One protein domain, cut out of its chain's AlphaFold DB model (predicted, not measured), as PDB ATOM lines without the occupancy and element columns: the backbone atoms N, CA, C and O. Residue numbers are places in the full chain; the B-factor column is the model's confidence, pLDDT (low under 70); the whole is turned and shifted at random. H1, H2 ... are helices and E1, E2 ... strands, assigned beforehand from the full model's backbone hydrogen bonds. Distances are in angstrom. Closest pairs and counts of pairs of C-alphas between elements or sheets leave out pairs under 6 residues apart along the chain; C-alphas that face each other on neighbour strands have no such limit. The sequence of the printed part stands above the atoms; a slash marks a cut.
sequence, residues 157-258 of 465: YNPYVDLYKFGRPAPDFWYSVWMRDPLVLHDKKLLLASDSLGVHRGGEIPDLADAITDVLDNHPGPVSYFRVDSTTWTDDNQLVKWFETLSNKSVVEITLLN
ATOM      1  N   TYR A 157     -41.673 -29.184  -3.384       74.62
ATOM      2  CA  TYR A 157     -42.209 -28.146  -4.270       74.62
ATOM      3  C   TYR A 157     -41.098 -27.334  -4.947       74.62
ATOM      4  O   TYR A 157     -40.346 -26.602  -4.302       74.62
ATOM      5  N   ASN A 158     -41.040 -27.417  -6.277       80.94
ATOM      6  CA  ASN A 158     -40.146 -26.615  -7.098       80.94
ATOM      7  C   ASN A 158     -40.941 -25.535  -7.866       80.94
ATOM      8  O   ASN A 158     -41.548 -25.856  -8.894       80.94
ATOM      9  N   PRO A 159     -40.897 -24.252  -7.448       83.88
ATOM     10  CA  PRO A 159     -41.650 -23.182  -8.103       83.88
ATOM     11  C   PRO A 159     -41.243 -22.961  -9.564       83.88
ATOM     12  O   PRO A 159     -42.046 -22.467 -10.350       83.88
ATOM     13  N   TYR A 160     -40.033 -23.354  -9.974       86.44
ATOM     14  CA  TYR A 160     -39.591 -23.184 -11.361       86.44
ATOM     15  C   TYR A 160     -40.324 -24.087 -12.348       86.44
ATOM     16  O   TYR A 160     -40.406 -23.738 -13.522       86.44
ATOM     17  N   VAL A 161     -40.887 -25.209 -11.891       87.50
ATOM     18  CA  VAL A 161     -41.739 -26.061 -12.736       87.50
ATOM     19  C   VAL A 161     -43.022 -25.322 -13.104       87.50
ATOM     20  O   VAL A 161     -43.439 -25.361 -14.260       87.50
ATOM     21  N   ASP A 162     -43.612 -24.606 -12.148       88.69
ATOM     22  CA  ASP A 162     -44.806 -23.797 -12.386       88.69
ATOM     23  C   ASP A 162     -44.481 -22.550 -13.208       88.69
ATOM     24  O   ASP A 162     -45.203 -22.232 -14.148       88.69
ATOM     25  N   LEU A 163     -43.364 -21.875 -12.912       90.88
ATOM     26  CA  LEU A 163     -42.901 -20.731 -13.699       90.88
ATOM     27  C   LEU A 163     -42.661 -21.115 -15.163       90.88
ATOM     28  O   LEU A 163     -43.092 -20.392 -16.051       90.88
ATOM     29  N   TYR A 164     -42.043 -22.271 -15.415       90.69
ATOM     30  CA  TYR A 164     -41.824 -22.772 -16.771       90.69
ATOM     31  C   TYR A 164     -43.136 -23.096 -17.506       90.69
ATOM     32  O   TYR A 164     -43.258 -22.810 -18.691       90.69
ATOM     33  N   LYS A 165     -44.123 -23.691 -16.823       89.31
ATOM     34  CA  LYS A 165     -45.386 -24.121 -17.452       89.31
ATOM     35  C   LYS A 165     -46.436 -23.020 -17.580       89.31
ATOM     36  O   LYS A 165     -47.257 -23.070 -18.492       89.31
ATOM     37  N   PHE A 166     -46.486 -22.111 -16.612       90.44
ATOM     38  CA  PHE A 166     -47.612 -21.199 -16.403       90.44
ATOM     39  C   PHE A 166     -47.189 -19.735 -16.239       90.44
ATOM     40  O   PHE A 166     -48.055 -18.880 -16.057       90.44
ATOM     41  N   GLY A 167     -45.884 -19.441 -16.211       90.44
ATOM     42  CA  GLY A 167     -45.360 -18.096 -15.963       90.44
ATOM     43  C   GLY A 167     -45.573 -17.583 -14.533       90.44
ATOM     44  O   GLY A 167     -45.250 -16.437 -14.235       90.44
ATOM     45  N   ARG A 168     -46.127 -18.395 -13.624       89.31
ATOM     46  CA  ARG A 168     -46.388 -18.024 -12.226       89.31
ATOM     47  C   ARG A 168     -46.440 -19.259 -11.322       89.31
ATOM     48  O   ARG A 168     -46.773 -20.333 -11.821       89.31
ATOM     49  N   PRO A 169     -46.191 -19.123 -10.008       87.44
ATOM     50  CA  PRO A 169     -46.430 -20.204  -9.052       87.44
ATOM     51  C   PRO A 169     -47.910 -20.609  -9.027       87.44
ATOM     52  O   PRO A 169     -48.784 -19.740  -9.076       87.44
ATOM     53  N   ALA A 170     -48.195 -21.911  -8.940       81.38
ATOM     54  CA  ALA A 170     -49.564 -22.422  -8.874       81.38
ATOM     55  C   ALA A 170     -50.192 -22.372  -7.463       81.38
ATOM     56  O   ALA A 170     -51.369 -22.026  -7.371       81.38
ATOM     57  N   PRO A 171     -49.478 -22.684  -6.360       82.69
ATOM     58  CA  PRO A 171     -50.068 -22.648  -5.024       82.69
ATOM     59  C   PRO A 171     -50.293 -21.219  -4.513       82.69
ATOM     60  O   PRO A 171     -49.399 -20.375  -4.608       82.69
ATOM     61  N   ASP A 172     -51.435 -20.970  -3.865       77.81
ATOM     62  CA  ASP A 172     -51.846 -19.637  -3.386       77.81
ATOM     63  C   ASP A 172     -50.852 -18.989  -2.410       77.81
ATOM     64  O   ASP A 172     -50.620 -17.775  -2.455       77.81
ATOM     65  N   PHE A 173     -50.236 -19.791  -1.531       78.88
ATOM     66  CA  PHE A 173     -49.208 -19.311  -0.604       78.88
ATOM     67  C   PHE A 173     -48.007 -18.738  -1.368       78.88
ATOM     68  O   PHE A 173     -47.606 -17.594  -1.148       78.88
ATOM     69  N   TRP A 174     -47.482 -19.512  -2.319       80.56
ATOM     70  CA  TRP A 174     -46.333 -19.145  -3.142       80.56
ATOM     71  C   TRP A 174     -46.645 -18.006  -4.106       80.56
ATOM     72  O   TRP A 174     -45.816 -17.119  -4.288       80.56
ATOM     73  N   TYR A 175     -47.858 -17.979  -4.655       81.00
ATOM     74  CA  TYR A 175     -48.347 -16.874  -5.469       81.00
ATOM     75  C   TYR A 175     -48.392 -15.564  -4.671       81.00
ATOM     76  O   TYR A 175     -47.928 -14.531  -5.146       81.00
ATOM     77  N   SER A 176     -48.872 -15.603  -3.424       80.12
ATOM     78  CA  SER A 176     -48.926 -14.425  -2.548       80.12
ATOM     79  C   SER A 176     -47.537 -13.875  -2.207       80.12
ATOM     80  O   SER A 176     -47.348 -12.659  -2.196       80.12
ATOM     81  N   VAL A 177     -46.564 -14.758  -1.950       83.06
ATOM     82  CA  VAL A 177     -45.154 -14.381  -1.735       83.06
ATOM     83  C   VAL A 177     -44.571 -13.762  -3.006       83.06
ATOM     84  O   VAL A 177     -44.044 -12.653  -2.973       83.06
ATOM     85  N   TRP A 178     -44.757 -14.436  -4.140       85.62
ATOM     86  CA  TRP A 178     -44.268 -14.003  -5.445       85.62
ATOM     87  C   TRP A 178     -44.841 -12.654  -5.892       85.62
ATOM     88  O   TRP A 178     -44.134 -11.870  -6.503       85.62
ATOM     89  N   MET A 179     -46.091 -12.328  -5.554       85.81
ATOM     90  CA  MET A 179     -46.648 -11.001  -5.850       85.81
ATOM     91  C   MET A 179     -46.049  -9.875  -4.996       85.81
ATOM     92  O   MET A 179     -46.112  -8.710  -5.397       85.81
ATOM     93  N   ARG A 180     -45.559 -10.188  -3.791       83.50
ATOM     94  CA  ARG A 180     -45.117  -9.184  -2.816       83.50
ATOM     95  C   ARG A 180     -43.643  -8.827  -2.975       83.50
ATOM     96  O   ARG A 180     -43.279  -7.672  -2.761       83.50
ATOM     97  N   ASP A 181     -42.817  -9.813  -3.295       87.50
ATOM     98  CA  ASP A 181     -41.368  -9.665  -3.315       87.50
ATOM     99  C   ASP A 181     -40.864  -9.352  -4.744       87.50
ATOM    100  O   ASP A 181     -41.476  -9.785  -5.718       87.50
ATOM    101  N   PRO A 182     -39.780  -8.570  -4.919       91.69
ATOM    102  CA  PRO A 182     -39.218  -8.300  -6.243       91.69
ATOM    103  C   PRO A 182     -38.765  -9.574  -6.968       91.69
ATOM    104  O   PRO A 182     -38.189 -10.478  -6.358       91.69
ATOM    105  N   LEU A 183     -38.946  -9.617  -8.289       93.12
ATOM    106  CA  LEU A 183     -38.585 -10.778  -9.095       93.12
ATOM    107  C   LEU A 183     -37.062 -10.947  -9.177       93.12
ATOM    108  O   LEU A 183     -36.329 -10.040  -9.586       93.12
ATOM    109  N   VAL A 184     -36.605 -12.157  -8.869       92.94
ATOM    110  CA  VAL A 184     -35.269 -12.660  -9.196       92.94
ATOM    111  C   VAL A 184     -35.456 -13.774 -10.216       92.94
ATOM    112  O   VAL A 184     -35.998 -14.827  -9.889       92.94
ATOM    113  N   LEU A 185     -35.018 -13.557 -11.453       93.81
ATOM    114  CA  LEU A 185     -35.155 -14.527 -12.533       93.81
ATOM    115  C   LEU A 185     -33.783 -14.978 -13.029       93.81
ATOM    116  O   LEU A 185     -32.937 -14.155 -13.369       93.81
ATOM    117  N   HIS A 186     -33.587 -16.294 -13.068       93.44
ATOM    118  CA  HIS A 186     -32.432 -16.945 -13.675       93.44
ATOM    119  C   HIS A 186     -32.918 -18.112 -14.535       93.44
ATOM    120  O   HIS A 186     -33.463 -19.094 -14.020       93.44
ATOM    121  N   ASP A 187     -32.709 -17.991 -15.839       92.00
ATOM    122  CA  ASP A 187     -33.080 -18.961 -16.874       92.00
ATOM    123  C   ASP A 187     -32.589 -20.397 -16.613       92.00
ATOM    124  O   ASP A 187     -33.346 -21.336 -16.823       92.00
ATOM    125  N   LYS A 188     -31.389 -20.601 -16.057       90.50
ATOM    126  CA  LYS A 188     -30.859 -21.930 -15.704       90.50
ATOM    127  C   LYS A 188     -31.805 -22.762 -14.853       90.50
ATOM    128  O   LYS A 188     -31.831 -23.984 -14.947       90.50
ATOM    129  N   LYS A 189     -32.579 -22.118 -13.986       89.25
ATOM    130  CA  LYS A 189     -33.510 -22.836 -13.118       89.25
ATOM    131  C   LYS A 189     -34.813 -23.178 -13.846       89.25
ATOM    132  O   LYS A 189     -35.406 -24.210 -13.544       89.25
ATOM    133  N   LEU A 190     -35.195 -22.391 -14.857       90.38
ATOM    134  CA  LEU A 190     -36.226 -22.773 -15.830       90.38
ATOM    135  C   LEU A 190     -35.739 -23.912 -16.735       90.38
ATOM    136  O   LEU A 190     -36.499 -24.839 -16.996       90.38
ATOM    137  N   LEU A 191     -34.465 -23.894 -17.137       89.50
ATOM    138  CA  LEU A 191     -33.825 -24.972 -17.888       89.50
ATOM    139  C   LEU A 191     -33.885 -26.292 -17.117       89.50
ATOM    140  O   LEU A 191     -34.478 -27.250 -17.606       89.50
ATOM    141  N   LEU A 192     -33.406 -26.308 -15.869       88.62
ATOM    142  CA  LEU A 192     -33.484 -27.484 -14.994       88.62
ATOM    143  C   LEU A 192     -34.931 -27.959 -14.776       88.62
ATOM    144  O   LEU A 192     -35.191 -29.162 -14.717       88.62
ATOM    145  N   ALA A 193     -35.887 -27.031 -14.671       87.88
ATOM    146  CA  ALA A 193     -37.300 -27.379 -14.572       87.88
ATOM    147  C   ALA A 193     -37.816 -28.038 -15.862       87.88
ATOM    148  O   ALA A 193     -38.492 -29.065 -15.794       87.88
ATOM    149  N   SER A 194     -37.451 -27.513 -17.030       88.31
ATOM    150  CA  SER A 194     -37.806 -28.097 -18.327       88.31
ATOM    151  C   SER A 194     -37.202 -29.497 -18.528       88.31
ATOM    152  O   SER A 194     -37.885 -30.403 -19.017       88.31
ATOM    153  N   ASP A 195     -35.966 -29.709 -18.063       86.69
ATOM    154  CA  ASP A 195     -35.267 -30.996 -18.108       86.69
ATOM    155  C   ASP A 195     -35.947 -32.020 -17.196       86.69
ATOM    156  O   ASP A 195     -36.173 -33.165 -17.591       86.69
ATOM    157  N   SER A 196     -36.361 -31.597 -15.994       85.00
ATOM    158  CA  SER A 196     -37.089 -32.455 -15.048       85.00
ATOM    159  C   SER A 196     -38.433 -32.955 -15.595       85.00
ATOM    160  O   SER A 196     -38.912 -34.021 -15.210       85.00
ATOM    161  N   LEU A 197     -39.024 -32.210 -16.534       84.31
ATOM    162  CA  LEU A 197     -40.258 -32.571 -17.231       84.31
ATOM    163  C   LEU A 197     -40.013 -33.454 -18.463       84.31
ATOM    164  O   LEU A 197     -40.971 -33.872 -19.113       84.31
ATOM    165  N   GLY A 198     -38.751 -33.735 -18.797       79.81
ATOM    166  CA  GLY A 198     -38.366 -34.517 -19.968       79.81
ATOM    167  C   GLY A 198     -38.693 -33.831 -21.295       79.81
ATOM    168  O   GLY A 198     -38.823 -34.524 -22.308       79.81
ATOM    169  N   VAL A 199     -38.861 -32.501 -21.292       75.06
ATOM    170  CA  VAL A 199     -39.177 -31.724 -22.502       75.06
ATOM    171  C   VAL A 199     -37.966 -31.677 -23.430       75.06
ATOM    172  O   VAL A 199     -38.108 -31.855 -24.639       75.06
ATOM    173  N   HIS A 200     -36.770 -31.544 -22.858       65.00
ATOM    174  CA  HIS A 200     -35.518 -31.505 -23.597       65.00
ATOM    175  C   HIS A 200     -34.754 -32.821 -23.396       65.00
ATOM    176  O   HIS A 200     -34.428 -33.226 -22.282       65.00
ATOM    177  N   ARG A 201     -34.494 -33.532 -24.500       57.62
ATOM    178  CA  ARG A 201     -33.547 -34.655 -24.553       57.62
ATOM    179  C   ARG A 201     -32.278 -34.122 -25.204       57.62
ATOM    180  O   ARG A 201     -32.342 -33.701 -26.350       57.62
ATOM    181  N   GLY A 202     -31.191 -34.094 -24.433       59.62
ATOM    182  CA  GLY A 202     -30.007 -33.264 -24.667       59.62
ATOM    183  C   GLY A 202     -29.379 -33.279 -26.067       59.62
ATOM    184  O   GLY A 202     -29.526 -34.227 -26.835       59.62
ATOM    185  N   GLY A 203     -28.629 -32.206 -26.337       65.38
ATOM    186  CA  GLY A 203     -27.789 -32.008 -27.522       65.38
ATOM    187  C   GLY A 203     -27.698 -30.538 -27.946       65.38
ATOM    188  O   GLY A 203     -26.618 -30.071 -28.289       65.38
ATOM    189  N   GLU A 204     -28.803 -29.798 -27.852       72.38
ATOM    190  CA  GLU A 204     -28.895 -28.378 -28.217       72.38
ATOM    191  C   GLU A 204     -29.352 -27.538 -27.015       72.38
ATOM    192  O   GLU A 204     -30.137 -28.005 -26.185       72.38
ATOM    193  N   ILE A 205     -28.845 -26.306 -26.912       78.38
ATOM    194  CA  ILE A 205     -29.246 -25.351 -25.873       78.38
ATOM    195  C   ILE A 205     -30.672 -24.873 -26.201       78.38
ATOM    196  O   ILE A 205     -30.880 -24.315 -27.283       78.38
ATOM    197  N   PRO A 206     -31.657 -25.063 -25.309       86.31
ATOM    198  CA  PRO A 206     -33.044 -24.777 -25.646       86.31
ATOM    199  C   PRO A 206     -33.352 -23.280 -25.656       86.31
ATOM    200  O   PRO A 206     -32.772 -22.498 -24.897       86.31
ATOM    201  N   ASP A 207     -34.310 -22.911 -26.506       88.62
ATOM    202  CA  ASP A 207     -34.916 -21.582 -26.530       88.62
ATOM    203  C   ASP A 207     -36.034 -21.539 -25.479       88.62
ATOM    204  O   ASP A 207     -37.067 -22.198 -25.622       88.62
ATOM    205  N   LEU A 208     -35.798 -20.816 -24.381       90.88
ATOM    206  CA  LEU A 208     -36.783 -20.625 -23.309       90.88
ATOM    207  C   LEU A 208     -37.411 -19.229 -23.347       90.88
ATOM    208  O   LEU A 208     -37.936 -18.764 -22.330       90.88
ATOM    209  N   ALA A 209     -37.354 -18.541 -24.489       91.56
ATOM    210  CA  ALA A 209     -37.720 -17.139 -24.548       91.56
ATOM    211  C   ALA A 209     -39.202 -16.886 -24.225       91.56
ATOM    212  O   ALA A 209     -39.512 -15.939 -23.496       91.56
ATOM    213  N   ASP A 210     -40.105 -17.764 -24.668       92.44
ATOM    214  CA  ASP A 210     -41.535 -17.690 -24.338       92.44
ATOM    215  C   ASP A 210     -41.772 -17.844 -22.830       92.44
ATOM    216  O   ASP A 210     -42.436 -17.013 -22.216       92.44
ATOM    217  N   ALA A 211     -41.146 -18.841 -22.194       94.38
ATOM    218  CA  ALA A 211     -41.288 -19.071 -20.755       94.38
ATOM    219  C   ALA A 211     -40.743 -17.892 -19.928       94.38
ATOM    220  O   ALA A 211     -41.360 -17.470 -18.951       94.38
ATOM    221  N   ILE A 212     -39.602 -17.322 -20.329       95.19
ATOM    222  CA  ILE A 212     -39.049 -16.112 -19.705       95.19
ATOM    223  C   ILE A 212     -40.030 -14.944 -19.857       95.19
ATOM    224  O   ILE A 212     -40.284 -14.218 -18.894       95.19
ATOM    225  N   THR A 213     -40.607 -14.785 -21.047       95.69
ATOM    226  CA  THR A 213     -41.586 -13.736 -21.348       95.69
ATOM    227  C   THR A 213     -42.845 -13.884 -20.517       95.69
ATOM    228  O   THR A 213     -43.294 -12.898 -19.948       95.69
ATOM    229  N   ASP A 214     -43.369 -15.097 -20.369       95.69
ATOM    230  CA  ASP A 214     -44.543 -15.365 -19.544       95.69
ATOM    231  C   ASP A 214     -44.277 -15.051 -18.070       95.69
ATOM    232  O   ASP A 214     -45.114 -14.438 -17.406       95.69
ATOM    233  N   VAL A 215     -43.108 -15.427 -17.539       96.19
ATOM    234  CA  VAL A 215     -42.729 -15.086 -16.157       96.19
ATOM    235  C   VAL A 215     -42.629 -13.577 -15.975       96.19
ATOM    236  O   VAL A 215     -43.140 -13.036 -14.988       96.19
ATOM    237  N   LEU A 216     -41.987 -12.892 -16.927       96.06
ATOM    238  CA  LEU A 216     -41.914 -11.443 -16.921       96.06
ATOM    239  C   LEU A 216     -43.317 -10.853 -16.989       96.06
ATOM    240  O   LEU A 216     -43.660 -10.126 -16.076       96.06
ATOM    241  N   ASP A 217     -44.150 -11.171 -17.973       95.56
ATOM    242  CA  ASP A 217     -45.465 -10.555 -18.171       95.56
ATOM    243  C   ASP A 217     -46.407 -10.786 -16.973       95.56
ATOM    244  O   ASP A 217     -47.110  -9.861 -16.557       95.56
ATOM    245  N   ASN A 218     -46.363 -11.966 -16.343       94.75
ATOM    246  CA  ASN A 218     -47.248 -12.293 -15.225       94.75
ATOM    247  C   ASN A 218     -46.846 -11.642 -13.886       94.75
ATOM    248  O   ASN A 218     -47.722 -11.428 -13.045       94.75
ATOM    249  N   HIS A 219     -45.562 -11.352 -13.635       94.06
ATOM    250  CA  HIS A 219     -45.119 -10.830 -12.330       94.06
ATOM    251  C   HIS A 219     -45.597  -9.389 -12.085       94.06
ATOM    252  O   HIS A 219     -45.180  -8.493 -12.811       94.06
ATOM    253  N   PRO A 220     -46.401  -9.072 -11.059       91.94
ATOM    254  CA  PRO A 220     -46.949  -7.718 -10.916       91.94
ATOM    255  C   PRO A 220     -45.943  -6.692 -10.366       91.94
ATOM    256  O   PRO A 220     -46.120  -5.490 -10.563       91.94
ATOM    257  N   GLY A 221     -44.914  -7.150  -9.651       90.88
ATOM    258  CA  GLY A 221     -43.955  -6.305  -8.942       90.88
ATOM    259  C   GLY A 221     -42.686  -5.952  -9.736       90.88
ATOM    260  O   GLY A 221     -42.530  -6.363 -10.892       90.88
ATOM    261  N   PRO A 222     -41.757  -5.212  -9.104       93.94
ATOM    262  CA  PRO A 222     -40.482  -4.836  -9.707       93.94
ATOM    263  C   PRO A 222     -39.566  -6.047  -9.921       93.94
ATOM    264  O   PRO A 222     -39.759  -7.097  -9.311       93.94
ATOM    265  N   VAL A 223     -38.534  -5.882 -10.749       94.44
ATOM    266  CA  VAL A 223     -37.500  -6.905 -10.976       94.44
ATOM    267  C   VAL A 223     -36.214  -6.490 -10.268       94.44
ATOM    268  O   VAL A 223     -35.641  -5.451 -10.565       94.44
ATOM    269  N   SER A 224     -35.716  -7.288  -9.327       93.25
ATOM    270  CA  SER A 224     -34.416  -7.008  -8.701       93.25
ATOM    271  C   SER A 224     -33.247  -7.561  -9.510       93.25
ATOM    272  O   SER A 224     -32.207  -6.919  -9.590       93.25
ATOM    273  N   TYR A 225     -33.397  -8.738 -10.120       94.94
ATOM    274  CA  TYR A 225     -32.295  -9.406 -10.815       94.94
ATOM    275  C   TYR A 225     -32.819 -10.231 -11.986       94.94
ATOM    276  O   TYR A 225     -33.708 -11.062 -11.801       94.94
ATOM    277  N   PHE A 226     -32.257 -10.015 -13.170       95.44
ATOM    278  CA  PHE A 226     -32.590 -10.748 -14.387       95.44
ATOM    279  C   PHE A 226     -31.317 -11.336 -15.001       95.44
ATOM    280  O   PHE A 226     -30.425 -10.591 -15.403       95.44
ATOM    281  N   ARG A 227     -31.221 -12.667 -15.057       94.50
ATOM    282  CA  ARG A 227     -30.083 -13.398 -15.625       94.50
ATOM    283  C   ARG A 227     -30.540 -14.383 -16.691       94.50
ATOM    284  O   ARG A 227     -31.340 -15.275 -16.403       94.50
ATOM    285  N   VAL A 228     -29.983 -14.224 -17.886       92.88
ATOM    286  CA  VAL A 228     -30.119 -15.153 -19.007       92.88
ATOM    287  C   VAL A 228     -28.724 -15.466 -19.533       92.88
ATOM    288  O   VAL A 228     -28.050 -14.584 -20.064       92.88
ATOM    289  N   ASP A 229     -28.262 -16.692 -19.319       90.00
ATOM    290  CA  ASP A 229     -26.910 -17.137 -19.684       90.00
ATOM    291  C   ASP A 229     -26.782 -18.639 -19.976       90.00
ATOM    292  O   ASP A 229     -25.682 -19.138 -20.197       90.00
ATOM    293  N   SER A 230     -27.895 -19.364 -19.929       88.50
ATOM    294  CA  SER A 230     -27.987 -20.818 -20.025       88.50
ATOM    295  C   SER A 230     -28.972 -21.265 -21.112       88.50
ATOM    296  O   SER A 230     -29.057 -22.457 -21.401       88.50
ATOM    297  N   THR A 231     -29.713 -20.334 -21.718       87.00
ATOM    298  CA  THR A 231     -30.698 -20.590 -22.778       87.00
ATOM    299  C   THR A 231     -30.423 -19.751 -24.021       87.00
ATOM    300  O   THR A 231     -29.718 -18.743 -23.966       87.00
ATOM    301  N   THR A 232     -31.012 -20.140 -25.150       85.38
ATOM    302  CA  THR A 232     -30.985 -19.343 -26.385       85.38
ATOM    303  C   THR A 232     -32.258 -18.506 -26.527       85.38
ATOM    304  O   THR A 232     -33.216 -18.681 -25.772       85.38
ATOM    305  N   TRP A 233     -32.245 -17.562 -27.468       85.31
ATOM    306  CA  TRP A 233     -33.429 -16.884 -27.989       85.31
ATOM    307  C   TRP A 233     -33.198 -16.604 -29.474       85.31
ATOM    308  O   TRP A 233     -32.084 -16.268 -29.891       85.31
ATOM    309  N   THR A 234     -34.237 -16.772 -30.283       77.56
ATOM    310  CA  THR A 234     -34.127 -16.686 -31.749       77.56
ATOM    311  C   THR A 234     -34.683 -15.394 -32.348       77.56
ATOM    312  O   THR A 234     -34.304 -15.035 -33.462       77.56
ATOM    313  N   ASP A 235     -35.545 -14.680 -31.623       80.50
ATOM    314  CA  ASP A 235     -36.183 -13.445 -32.084       80.50
ATOM    315  C   ASP A 235     -35.561 -12.205 -31.418       80.50
ATOM    316  O   ASP A 235     -35.682 -12.004 -30.209       80.50
ATOM    317  N   ASP A 236     -34.929 -11.332 -32.206       76.06
ATOM    318  CA  ASP A 236     -34.370 -10.061 -31.718       76.06
ATOM    319  C   ASP A 236     -35.462  -9.130 -31.148       76.06
ATOM    320  O   ASP A 236     -35.202  -8.359 -30.218       76.06
ATOM    321  N   ASN A 237     -36.706  -9.225 -31.636       85.19
ATOM    322  CA  ASN A 237     -37.819  -8.441 -31.090       85.19
ATOM    323  C   ASN A 237     -38.160  -8.863 -29.657       85.19
ATOM    324  O   ASN A 237     -38.677  -8.063 -28.873       85.19
ATOM    325  N   GLN A 238     -37.852 -10.108 -29.294       87.81
ATOM    326  CA  GLN A 238     -38.088 -10.622 -27.955       87.81
ATOM    327  C   GLN A 238     -37.170  -9.954 -26.931       87.81
ATOM    328  O   GLN A 238     -37.601  -9.639 -25.819       87.81
ATOM    329  N   LEU A 239     -35.929  -9.670 -27.324       89.56
ATOM    330  CA  LEU A 239     -34.983  -8.950 -26.482       89.56
ATOM    331  C   LEU A 239     -35.417  -7.495 -26.260       89.56
ATOM    332  O   LEU A 239     -35.348  -6.996 -25.136       89.56
ATOM    333  N   VAL A 240     -35.919  -6.839 -27.312       91.31
ATOM    334  CA  VAL A 240     -36.528  -5.502 -27.217       91.31
ATOM    335  C   VAL A 240     -37.687  -5.517 -26.217       91.31
ATOM    336  O   VAL A 240     -37.677  -4.741 -25.259       91.31
ATOM    337  N   LYS A 241     -38.622  -6.467 -26.357       93.12
ATOM    338  CA  LYS A 241     -39.752  -6.630 -25.427       93.12
ATOM    339  C   LYS A 241     -39.279  -6.841 -23.986       93.12
ATOM    340  O   LYS A 241     -39.848  -6.266 -23.059       93.12
ATOM    341  N   TRP A 242     -38.237  -7.645 -23.766       94.81
ATOM    342  CA  TRP A 242     -37.678  -7.828 -22.426       94.81
ATOM    343  C   TRP A 242     -37.145  -6.523 -21.850       94.81
ATOM    344  O   TRP A 242     -37.448  -6.218 -20.702       94.81
ATOM    345  N   PHE A 243     -36.395  -5.734 -22.617       92.94
ATOM    346  CA  PHE A 243     -35.814  -4.485 -22.121       92.94
ATOM    347  C   PHE A 243     -36.887  -3.440 -21.801       92.94
ATOM    348  O   PHE A 243     -36.810  -2.800 -20.750       92.94
ATOM    349  N   GLU A 244     -37.939  -3.341 -22.617       94.00
ATOM    350  CA  GLU A 244     -39.111  -2.508 -22.323       94.00
ATOM    351  C   GLU A 244     -39.807  -2.955 -21.025       94.00
ATOM    352  O   GLU A 244     -40.056  -2.149 -20.122       94.00
ATOM    353  N   THR A 245     -40.085  -4.256 -20.883       95.44
ATOM    354  CA  THR A 245     -40.744  -4.810 -19.691       95.44
ATOM    355  C   THR A 245     -39.890  -4.639 -18.434       95.44
ATOM    356  O   THR A 245     -40.403  -4.234 -17.389       95.44
ATOM    357  N   LEU A 246     -38.585  -4.896 -18.515       95.31
ATOM    358  CA  LEU A 246     -37.643  -4.724 -17.409       95.31
ATOM    359  C   LEU A 246     -37.529  -3.252 -16.993       95.31
ATOM    360  O   LEU A 246     -37.501  -2.952 -15.796       95.31
ATOM    361  N   SER A 247     -37.545  -2.330 -17.957       92.50
ATOM    362  CA  SER A 247     -37.587  -0.887 -17.697       92.50
ATOM    363  C   SER A 247     -38.852  -0.484 -16.951       92.50
ATOM    364  O   SER A 247     -38.774   0.161 -15.902       92.50
ATOM    365  N   ASN A 248     -40.015  -0.945 -17.417       94.00
ATOM    366  CA  ASN A 248     -41.301  -0.696 -16.763       94.00
ATOM    367  C   ASN A 248     -41.364  -1.282 -15.343       94.00
ATOM    368  O   ASN A 248     -42.056  -0.747 -14.477       94.00
ATOM    369  N   LYS A 249     -40.603  -2.348 -15.079       94.69
ATOM    370  CA  LYS A 249     -40.508  -3.003 -13.767       94.69
ATOM    371  C   LYS A 249     -39.318  -2.548 -12.932       94.69
ATOM    372  O   LYS A 249     -38.993  -3.197 -11.939       94.69
ATOM    373  N   SER A 250     -38.708  -1.416 -13.285       91.88
ATOM    374  CA  SER A 250     -37.644  -0.785 -12.498       91.88
ATOM    375  C   SER A 250     -36.495  -1.744 -12.167       91.88
ATOM    376  O   SER A 250     -36.060  -1.810 -11.015       91.88
ATOM    377  N   VAL A 251     -36.038  -2.498 -13.173       94.00
ATOM    378  CA  VAL A 251     -34.967  -3.487 -13.019       94.00
ATOM    379  C   VAL A 251     -33.712  -2.894 -12.369       94.00
ATOM    380  O   VAL A 251     -33.318  -1.776 -12.711       94.00
ATOM    381  N   VAL A 252     -33.092  -3.638 -11.448       93.19
ATOM    382  CA  VAL A 252     -31.877  -3.208 -10.724       93.19
ATOM    383  C   VAL A 252     -30.603  -3.814 -11.316       93.19
ATOM    384  O   VAL A 252     -29.615  -3.105 -11.510       93.19
ATOM    385  N   GLU A 253     -30.622  -5.103 -11.656       94.69
ATOM    386  CA  GLU A 253     -29.466  -5.806 -12.214       94.69
ATOM    387  C   GLU A 253     -29.843  -6.701 -13.398       94.69
ATOM    388  O   GLU A 253     -30.818  -7.456 -13.333       94.69
ATOM    389  N   ILE A 254     -29.027  -6.652 -14.454       95.06
ATOM    390  CA  ILE A 254     -29.157  -7.502 -15.642       95.06
ATOM    391  C   ILE A 254     -27.840  -8.224 -15.932       95.06
ATOM    392  O   ILE A 254     -26.777  -7.601 -15.971       95.06
ATOM    393  N   THR A 255     -27.941  -9.524 -16.210       93.69
ATOM    394  CA  THR A 255     -26.901 -10.351 -16.830       93.69
ATOM    395  C   THR A 255     -27.478 -11.027 -18.069       93.69
ATOM    396  O   THR A 255     -28.437 -11.785 -17.962       93.69
ATOM    397  N   LEU A 256     -26.891 -10.778 -19.235       92.12
ATOM    398  CA  LEU A 256     -27.346 -11.329 -20.507       92.12
ATOM    399  C   LEU A 256     -26.154 -11.852 -21.315       92.12
ATOM    400  O   LEU A 256     -25.354 -11.057 -21.809       92.12
ATOM    401  N   LEU A 257     -26.029 -13.172 -21.463       88.56
ATOM    402  CA  LEU A 257     -25.033 -13.794 -22.335       88.56
ATOM    403  C   LEU A 257     -25.718 -14.391 -23.558       88.56
ATOM    404  O   LEU A 257     -26.539 -15.300 -23.454       88.56
ATOM    405  N   ASN A 258     -25.346 -13.889 -24.729       84.88
ATOM    406  CA  ASN A 258     -25.864 -14.368 -25.996       84.88
ATOM    407  C   ASN A 258     -25.139 -15.645 -26.462       84.88
ATOM    408  O   ASN A 258     -24.302 -15.612 -27.360       84.88
TER     409      ASN A 258
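This is residues 157 to 258 of the 465 residues of the protein "FBD domain-containing protein" of Oryza nivara (UniProt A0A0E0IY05). A small parallel sheet of three strands, E1, E2 and E3, has two helices, H4 and H5, side by side over one face, and its other face is bare. Beyond the E1 edge lie H1, H2 and H3, with H1 packed crosswise on H3 and H4, and a long loop, residues 197 to 208, swings out between H3 and H4. The printed part has 102 residues with five named helices and three named strands, in the order H1 H2 E1 H3 H4 E2 H5 E3; the sheet's order is E1 E2 E3 and the class is mixed, helices and strands. It is compact, with a radius of gyration of the C-alphas of 13.1 A and spans of 38 by 31 by 18 A.

H1, residues 159 to 166, is close to but not clearly touching H2, residues 172 to 180; their closest C-alphas, Pro 159 and Trp 174, are 7.9 A apart. H1 touches H3, residues 187 to 196, about perpendicular at 83 degrees, the C-alphas of Val 161 and Ala 193 being closest at 5.0 A. H1 also touches H4, residues 209 to 218, at 82 degrees, with the C-alphas of Tyr 164 and Ala 211 closest at 5.5 A. E1, residues 183 to 186, is an edge strand and the parallel neighbour of E2, residues 223 to 228, with N 185 and O 225 within hydrogen-bond range at 2.8 A. E3, residues 253 to 257, is parallel to E2 on its other side, with N 255 and O 226 at 2.8 A. H3 only grazes the sheet, with residues 187 to 188. H4 is on the sheet at a height over the sheet of 10.4 A, over E1 and only just over E2, with 3 C-alphas, and runs along the strands. H5, residues 236 to 248, is on the sheet over E2, on the same face as H4, at a height over the sheet of 10.0 A; H4 and H5 with the sheet E1 E2 E3 are two layers, helices on one face of a sheet. H4 and H5 touch, the same way at a shallow tilt of 22 degrees, the C-alphas of Thr 213 and Trp 242 being closest at 7.2 A. E1, H3 H4, E2 and E2, H5, E3 are strand-helix-strand units, parallel neighbour strands joined through helices, each with a right-handed crossover. In H1 to H5 every O i to N i+4 pair is within hydrogen-bond range.

H1 begins at C-alpha 159, (-41.650, -23.182, -8.103). H3 and H4 each measure 14.2 A from first to last C-alpha, E2 13.7 A, and H5 19.0 A. E3, 13.6 A, ends at C-alpha 257, (-25.033, -13.794, -22.335).

The C-alphas of Arg 180 and Gly 203 are the two farthest apart, 37.8 A. The printed part has no cut. The link from H3 to H4 is long, and within it residues 200 to 203 have pLDDT under 70.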